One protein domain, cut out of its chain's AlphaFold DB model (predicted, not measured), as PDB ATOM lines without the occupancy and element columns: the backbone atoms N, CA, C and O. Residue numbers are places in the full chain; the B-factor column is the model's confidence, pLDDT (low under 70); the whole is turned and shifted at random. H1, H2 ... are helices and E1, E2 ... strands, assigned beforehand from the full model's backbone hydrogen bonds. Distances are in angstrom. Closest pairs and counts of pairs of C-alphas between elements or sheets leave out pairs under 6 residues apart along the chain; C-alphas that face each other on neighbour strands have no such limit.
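What this domain is: This is residues 2 to 59 of the 60 residues of an uncharacterized protein of Rhizobiales bacterium GAS113 (UniProt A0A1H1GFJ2). Residues 2 to 25 of helix H1 stick out as a long arm from a small head of two strand hairpins, E1 with E2 and E3 with E4, the second turned from the first. The 58 printed residues hold H1, E1, E2, E3, E4 in that order, a mixed class with two antiparallel two-stranded sheets. The whole is extended, radius of gyration of the C-alphas 18.5 A, spanning 58 by 21 by 18 A.

How they stand to each other: Start at H1, residues 2 to 26, where every O i to N i+4 pair is within hydrogen-bond range. Next find the antiparallel hairpin of E1, residues 36 to 39, and E2, residues 42 to 46, at 146 degrees, with N 37 and O 45 2.8 A apart. E2 runs on at 90 degrees into E3, residues 49 to 51. E3 forms an antiparallel hairpin with E4, residues 56 to 58, at 158 degrees; N 51 and O 56 are 2.8 A apart. H1 is apart from E2, E3 and E4.

Where its parts are: Find C-alpha 2 at (-104.369, 56.813, -83.209); H1 runs 36.4 A to C-alpha 26. E4 ends at C-alpha 58, (-58.920, 75.278, -64.690).

The domain as a whole: The farthest C-alphas, of Arg 2 and Glu 42, are 58.6 A apart. The printed part has no cut, no link is long, and no printed residue is under pLDDT 70.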
ATOM      1  N   ARG A   2    -105.385  57.796 -83.660       88.00
ATOM      2  CA  ARG A   2    -104.369  56.813 -83.209       88.00
ATOM      3  C   ARG A   2    -102.989  56.943 -83.881       88.00
ATOM      4  O   ARG A   2    -101.975  56.850 -83.206       88.00
ATOM      5  N   LYS A   3    -102.949  57.215 -85.191       93.06
ATOM      6  CA  LYS A   3    -101.697  57.412 -85.951       93.06
ATOM      7  C   LYS A   3    -100.926  58.670 -85.526       93.06
ATOM      8  O   LYS A   3     -99.708  58.645 -85.469       93.06
ATOM      9  N   PHE A   4    -101.643  59.744 -85.191       94.75
ATOM     10  CA  PHE A   4    -101.044  60.997 -84.732       94.75
ATOM     11  C   PHE A   4    -100.442  60.845 -83.331       94.75
ATOM     12  O   PHE A   4     -99.299  61.219 -83.115       94.75
ATOM     13  N   MET A   5    -101.174  60.210 -82.409       96.88
ATOM     14  CA  MET A   5    -100.668  59.919 -81.062       96.88
ATOM     15  C   MET A   5     -99.423  59.025 -81.095       96.88
ATOM     16  O   MET A   5     -98.465  59.295 -80.381       96.88
ATOM     17  N   ALA A   6     -99.396  58.011 -81.966       95.75
ATOM     18  CA  ALA A   6     -98.209  57.177 -82.150       95.75
ATOM     19  C   ALA A   6     -96.998  57.991 -82.648       95.75
ATOM     20  O   ALA A   6     -95.899  57.830 -82.125       95.75
ATOM     21  N   GLY A   7     -97.207  58.901 -83.607       96.56
ATOM     22  CA  GLY A   7     -96.159  59.805 -84.089       96.56
ATOM     23  C   GLY A   7     -95.663  60.782 -83.018       96.56
ATOM     24  O   GLY A   7     -94.460  60.985 -82.894       96.56
ATOM     25  N   LEU A   8     -96.569  61.336 -82.206       96.50
ATOM     26  CA  LEU A   8     -96.227  62.245 -81.109       96.50
ATOM     27  C   LEU A   8     -95.373  61.551 -80.041       96.50
ATOM     28  O   LEU A   8     -94.354  62.095 -79.624       96.50
ATOM     29  N   ILE A   9     -95.766  60.345 -79.623       97.25
ATOM     30  CA  ILE A   9     -95.022  59.563 -78.625       97.25
ATOM     31  C   ILE A   9     -93.634  59.211 -79.159       97.25
ATOM     32  O   ILE A   9     -92.644  59.412 -78.462       97.25
ATOM     33  N   LEU A  10     -93.552  58.739 -80.407       96.44
ATOM     34  CA  LEU A  10     -92.273  58.410 -81.026       96.44
ATOM     35  C   LEU A  10     -91.369  59.647 -81.134       96.44
ATOM     36  O   LEU A  10     -90.192  59.573 -80.796       96.44
ATOM     37  N   GLY A  11     -91.921  60.792 -81.542       96.75
ATOM     38  CA  GLY A  11     -91.184  62.053 -81.623       96.75
ATOM     39  C   GLY A  11     -90.666  62.528 -80.265       96.75
ATOM     40  O   GLY A  11     -89.507  62.921 -80.160       96.75
ATOM     41  N   LEU A  12     -91.484  62.431 -79.213       96.69
ATOM     42  CA  LEU A  12     -91.074  62.768 -77.847       96.69
ATOM     43  C   LEU A  12     -89.977  61.836 -77.328       96.69
ATOM     44  O   LEU A  12     -89.028  62.310 -76.710       96.69
ATOM     45  N   MET A  13     -90.070  60.533 -77.602       96.44
ATOM     46  CA  MET A  13     -89.033  59.582 -77.194       96.44
ATOM     47  C   MET A  13     -87.711  59.834 -77.916       96.44
ATOM     48  O   MET A  13     -86.666  59.860 -77.273       96.44
ATOM     49  N   LEU A  14     -87.746  60.076 -79.228       96.12
ATOM     50  CA  LEU A  14     -86.543  60.369 -80.010       96.12
ATOM     51  C   LEU A  14     -85.910  61.707 -79.603       96.12
ATOM     52  O   LEU A  14     -84.699  61.780 -79.410       96.12
ATOM     53  N   GLY A  15     -86.724  62.751 -79.421       95.44
ATOM     54  CA  GLY A  15     -86.249  64.054 -78.957       95.44
ATOM     55  C   GLY A  15     -85.679  63.997 -77.537       95.44
ATOM     56  O   GLY A  15     -84.609  64.546 -77.280       95.44
ATOM     57  N   GLY A  16     -86.347  63.278 -76.632       92.19
ATOM     58  CA  GLY A  16     -85.871  63.065 -75.266       92.19
ATOM     59  C   GLY A  16     -84.559  62.281 -75.214       92.19
ATOM     60  O   GLY A  16     -83.646  62.672 -74.490       92.19
ATOM     61  N   ALA A  17     -84.426  61.227 -76.024       91.75
ATOM     62  CA  ALA A  17     -83.194  60.447 -76.118       91.75
ATOM     63  C   ALA A  17     -82.012  61.293 -76.626       91.75
ATOM     64  O   ALA A  17     -80.925  61.234 -76.054       91.75
ATOM     65  N   ALA A  18     -82.232  62.128 -77.647       89.69
ATOM     66  CA  ALA A  18     -81.204  63.030 -78.164       89.69
ATOM     67  C   ALA A  18     -80.759  64.072 -77.122       89.69
ATOM     68  O   ALA A  18     -79.563  64.323 -76.971       89.69
ATOM     69  N   ALA A  19     -81.703  64.653 -76.374       89.12
ATOM     70  CA  ALA A  19     -81.393  65.616 -75.320       89.12
ATOM     71  C   ALA A  19     -80.603  64.981 -74.161       89.12
ATOM     72  O   ALA A  19     -79.643  65.577 -73.676       89.12
ATOM     73  N   ALA A  20     -80.970  63.764 -73.747       84.75
ATOM     74  CA  ALA A  20     -80.258  63.033 -72.698       84.75
ATOM     75  C   ALA A  20     -78.813  62.698 -73.109       84.75
ATOM     76  O   ALA A  20     -77.889  62.896 -72.326       84.75
ATOM     77  N   PHE A  21     -78.611  62.270 -74.358       83.25
ATOM     78  CA  PHE A  21     -77.283  61.976 -74.895       83.25
ATOM     79  C   PHE A  21     -76.382  63.220 -74.955       83.25
ATOM     80  O   PHE A  21     -75.218  63.179 -74.563       83.25
ATOM     81  N   ALA A  22     -76.923  64.362 -75.389       77.94
ATOM     82  CA  ALA A  22     -76.177  65.620 -75.396       77.94
ATOM     83  C   ALA A  22     -75.791  66.079 -73.977       77.94
ATOM     84  O   ALA A  22     -74.707  66.633 -73.773       77.94
ATOM     85  N   ALA A  23     -76.658  65.839 -72.991       75.62
ATOM     86  CA  ALA A  23     -76.385  66.161 -71.596       75.62
ATOM     87  C   ALA A  23     -75.228  65.322 -71.033       75.62
ATOM     88  O   ALA A  23     -74.371  65.863 -70.346       75.62
ATOM     89  N   GLU A  24     -75.145  64.033 -71.367       75.38
ATOM     90  CA  GLU A  24     -74.045  63.165 -70.926       75.38
ATOM     91  C   GLU A  24     -72.675  63.675 -71.396       75.38
ATOM     92  O   GLU A  24     -71.728  63.710 -70.616       75.38
ATOM     93  N   ILE A  25     -72.591  64.160 -72.637       71.44
ATOM     94  CA  ILE A  25     -71.349  64.706 -73.206       71.44
ATOM     95  C   ILE A  25     -70.991  66.064 -72.585       71.44
ATOM     96  O   ILE A  25     -69.821  66.370 -72.384       71.44
ATOM     97  N   THR A  26     -71.989  66.900 -72.293       70.56
ATOM     98  CA  THR A  26     -71.770  68.293 -71.854       70.56
ATOM     99  C   THR A  26     -71.691  68.467 -70.339       70.56
ATOM    100  O   THR A  26     -71.231  69.508 -69.874       70.56
ATOM    101  N   LEU A  27     -72.132  67.477 -69.559       72.12
ATOM    102  CA  LEU A  27     -72.126  67.518 -68.094       72.12
ATOM    103  C   LEU A  27     -70.927  66.802 -67.470       72.12
ATOM    104  O   LEU A  27     -70.771  66.862 -66.252       72.12
ATOM    105  N   GLN A  28     -70.067  66.154 -68.252       81.88
ATOM    106  CA  GLN A  28     -68.864  65.521 -67.719       81.88
ATOM    107  C   GLN A  28     -67.743  66.543 -67.530       81.88
ATOM    108  O   GLN A  28     -67.299  67.177 -68.483       81.88
ATOM    109  N   SER A  29     -67.275  66.684 -66.287       89.75
ATOM    110  CA  SER A  29     -66.015  67.372 -66.015       89.75
ATOM    111  C   SER A  29     -64.842  66.530 -66.517       89.75
ATOM    112  O   SER A  29     -64.859  65.305 -66.379       89.75
ATOM    113  N   GLY A  30     -63.808  67.169 -67.056       89.62
ATOM    114  CA  GLY A  30     -62.653  66.450 -67.586       89.62
ATOM    115  C   GLY A  30     -61.655  67.331 -68.323       89.62
ATOM    116  O   GLY A  30     -61.881  68.522 -68.528       89.62
ATOM    117  N   TYR A  31     -60.547  66.715 -68.733       91.00
ATOM    118  CA  TYR A  31     -59.519  67.365 -69.542       91.00
ATOM    119  C   TYR A  31     -59.911  67.401 -71.016       91.00
ATOM    120  O   TYR A  31     -60.329  66.389 -71.587       91.00
ATOM    121  N   LEU A  32     -59.716  68.556 -71.648       90.62
ATOM    122  CA  LEU A  32     -59.933  68.737 -73.078       90.62
ATOM    123  C   LEU A  32     -58.611  68.644 -73.844       90.62
ATOM    124  O   LEU A  32     -57.958  69.649 -74.089       90.62
ATOM    125  N   ALA A  33     -58.225  67.438 -74.264       90.31
ATOM    126  CA  ALA A  33     -56.977  67.228 -75.000       90.31
ATOM    127  C   ALA A  33     -56.983  67.880 -76.400       90.31
ATOM    128  O   ALA A  33     -57.937  67.735 -77.166       90.31
ATOM    129  N   ASN A  34     -55.870  68.518 -76.755       91.69
ATOM    130  CA  ASN A  34     -55.645  69.366 -77.925       91.69
ATOM    131  C   ASN A  34     -56.536  70.619 -78.004       91.69
ATOM    132  O   ASN A  34     -56.783  71.119 -79.106       91.69
ATOM    133  N   TRP A  35     -57.005  71.143 -76.871       93.38
ATOM    134  CA  TRP A  35     -57.736  72.414 -76.821       93.38
ATOM    135  C   TRP A  35     -56.855  73.535 -76.279       93.38
ATOM    136  O   TRP A  35     -56.088  73.330 -75.345       93.38
ATOM    137  N   SER A  36     -57.011  74.737 -76.834       95.25
ATOM    138  CA  SER A  36     -56.353  75.954 -76.350       95.25
ATOM    139  C   SER A  36     -57.395  76.918 -75.791       95.25
ATOM    140  O   SER A  36     -58.414  77.193 -76.431       95.25
ATOM    141  N   VAL A  37     -57.134  77.442 -74.597       94.50
ATOM    142  CA  VAL A  37     -57.931  78.507 -73.986       94.50
ATOM    143  C   VAL A  37     -57.364  79.833 -74.462       94.50
ATOM    144  O   VAL A  37     -56.185  80.110 -74.260       94.50
ATOM    145  N   ILE A  38     -58.203  80.654 -75.092       95.06
ATOM    146  CA  ILE A  38     -57.825  81.984 -75.570       95.06
ATOM    147  C   ILE A  38     -58.535  83.038 -74.722       95.06
ATOM    148  O   ILE A  38     -59.764  83.035 -74.623       95.06
ATOM    149  N   GLN A  39     -57.777  83.971 -74.152       94.31
ATOM    150  CA  GLN A  39     -58.304  85.127 -73.432       94.31
ATOM    151  C   GLN A  39     -57.648  86.388 -73.991       94.31
ATOM    152  O   GLN A  39     -56.434  86.458 -74.125       94.31
ATOM    153  N   ASN A  40     -58.457  87.384 -74.362       95.75
ATOM    154  CA  ASN A  40     -57.980  88.642 -74.958       95.75
ATOM    155  C   ASN A  40     -57.102  88.468 -76.215       95.75
ATOM    156  O   ASN A  40     -56.270  89.317 -76.514       95.75
ATOM    157  N   GLY A  41     -57.311  87.388 -76.975       95.81
ATOM    158  CA  GLY A  41     -56.547  87.091 -78.192       95.81
ATOM    159  C   GLY A  41     -55.221  86.365 -77.956       95.81
ATOM    160  O   GLY A  41     -54.546  86.043 -78.929       95.81
ATOM    161  N   GLU A  42     -54.877  86.063 -76.705       95.69
ATOM    162  CA  GLU A  42     -53.676  85.313 -76.336       95.69
ATOM    163  C   GLU A  42     -54.046  83.927 -75.802       95.69
ATOM    164  O   GLU A  42     -55.069  83.751 -75.135       95.69
ATOM    165  N   GLU A  43     -53.220  82.926 -76.113       95.31
ATOM    166  CA  GLU A  43     -53.358  81.585 -75.546       95.31
ATOM    167  C   GLU A  43     -52.897  81.598 -74.089       95.31
ATOM    168  O   GLU A  43     -51.730  81.862 -73.803       95.31
ATOM    169  N   VAL A  44     -53.830  81.327 -73.174       94.88
ATOM    170  CA  VAL A  44     -53.577  81.324 -71.724       94.88
ATOM    171  C   VAL A  44     -53.177  79.943 -71.224       94.88
ATOM    172  O   VAL A  44     -52.365  79.853 -70.308       94.88
ATOM    173  N   CYS A  45     -53.729  78.872 -71.803       94.06
ATOM    174  CA  CYS A  45     -53.328  77.502 -71.486       94.06
ATOM    175  C   CYS A  45     -53.768  76.500 -72.562       94.06
ATOM    176  O   CYS A  45     -54.660  76.781 -73.370       94.06
ATOM    177  N   ARG A  46     -53.152  75.313 -72.533       94.56
ATOM    178  CA  ARG A  46     -53.457  74.178 -73.405       94.56
ATOM    179  C   ARG A  46     -53.867  72.977 -72.563       94.56
ATOM    180  O   ARG A  46     -53.303  72.761 -71.499       94.56
ATOM    181  N   ASP A  47     -54.819  72.208 -73.073       94.12
ATOM    182  CA  ASP A  47     -55.378  71.016 -72.438       94.12
ATOM    183  C   ASP A  47     -56.026  71.290 -71.065       94.12
ATOM    184  O   ASP A  47     -55.672  70.646 -70.078       94.12
ATOM    185  N   PRO A  48     -56.979  72.241 -70.969       94.38
ATOM    186  CA  PRO A  48     -57.556  72.643 -69.691       94.38
ATOM    187  C   PRO A  48     -58.412  71.541 -69.062       94.38
ATOM    188  O   PRO A  48     -59.024  70.724 -69.766       94.38
ATOM    189  N   PHE A  49     -58.559  71.599 -67.739       93.00
ATOM    190  CA  PHE A  49     -59.606  70.872 -67.034       93.00
ATOM    191  C   PHE A  49     -60.887  71.711 -67.006       93.00
ATOM    192  O   PHE A  49     -60.909  72.842 -66.523       93.00
ATOM    193  N   VAL A  50     -61.985  71.175 -67.533       91.69
ATOM    194  CA  VAL A  50     -63.294  71.833 -67.500       91.69
ATOM    195  C   VAL A  50     -64.132  71.210 -66.399       91.69
ATOM    196  O   VAL A  50     -64.460  70.026 -66.446       91.69
ATOM    197  N   SER A  51     -64.523  72.028 -65.426       89.62
ATOM    198  CA  SER A  51     -65.466  71.661 -64.378       89.62
ATOM    199  C   SER A  51     -66.869  72.118 -64.768       89.62
ATOM    200  O   SER A  51     -67.222  73.297 -64.664       89.62
ATOM    201  N   THR A  52     -67.702  71.185 -65.227       86.25
ATOM    202  CA  THR A  52     -69.069  71.471 -65.701       86.25
ATOM    203  C   THR A  52     -70.013  71.819 -64.550       86.25
ATOM    204  O   THR A  52     -70.882  72.683 -64.693       86.25
ATOM    205  N   SER A  53     -69.814  71.198 -63.383       84.38
ATOM    206  CA  SER A  53     -70.592  71.448 -62.166       84.38
ATOM    207  C   SER A  53     -70.318  72.834 -61.583       84.38
ATOM    208  O   SER A  53     -71.256  73.545 -61.224       84.38
ATOM    209  N   ALA A  54     -69.046  73.242 -61.539       87.88
ATOM    210  CA  ALA A  54     -68.637  74.557 -61.054       87.88
ATOM    211  C   ALA A  54     -68.733  75.650 -62.132       87.88
ATOM    212  O   ALA A  54     -68.664  76.833 -61.798       87.88
ATOM    213  N   ARG A  55     -68.912  75.262 -63.404       87.12
ATOM    214  CA  ARG A  55     -68.844  76.132 -64.592       87.12
ATOM    215  C   ARG A  55     -67.520  76.894 -64.665       87.12
ATOM    216  O   ARG A  55     -67.506  78.108 -64.860       87.12
ATOM    217  N   GLN A  56     -66.423  76.171 -64.470       90.44
ATOM    218  CA  GLN A  56     -65.070  76.720 -64.416       90.44
ATOM    219  C   GLN A  56     -64.149  76.008 -65.402       90.44
ATOM    220  O   GLN A  56     -64.356  74.843 -65.740       90.44
ATOM    221  N   ILE A  57     -63.148  76.749 -65.869       91.62
ATOM    222  CA  ILE A  57     -62.035  76.239 -66.661       91.62
ATOM    223  C   ILE A  57     -60.799  76.430 -65.793       91.62
ATOM    224  O   ILE A  57     -60.490  77.556 -65.400       91.62
ATOM    225  N   GLU A  58     -60.139  75.328 -65.481       92.31
ATOM    226  CA  GLU A  58     -58.920  75.278 -64.690       92.31
ATOM    227  C   GLU A  58     -57.740  75.063 -65.642       92.31
ATOM    228  O   GLU A  58     -57.743  74.173 -66.499       92.31
ATOM    229  N   CYS A  59     -56.755  75.945 -65.511       88.62
ATOM    230  CA  CYS A  59     -55.471  75.877 -66.183       88.62
ATOM    231  C   CYS A  59     -54.437  75.669 -65.069       88.62
ATOM    232  O   CYS A  59     -54.031  76.652 -64.445       88.62
TER     233      CYS A  59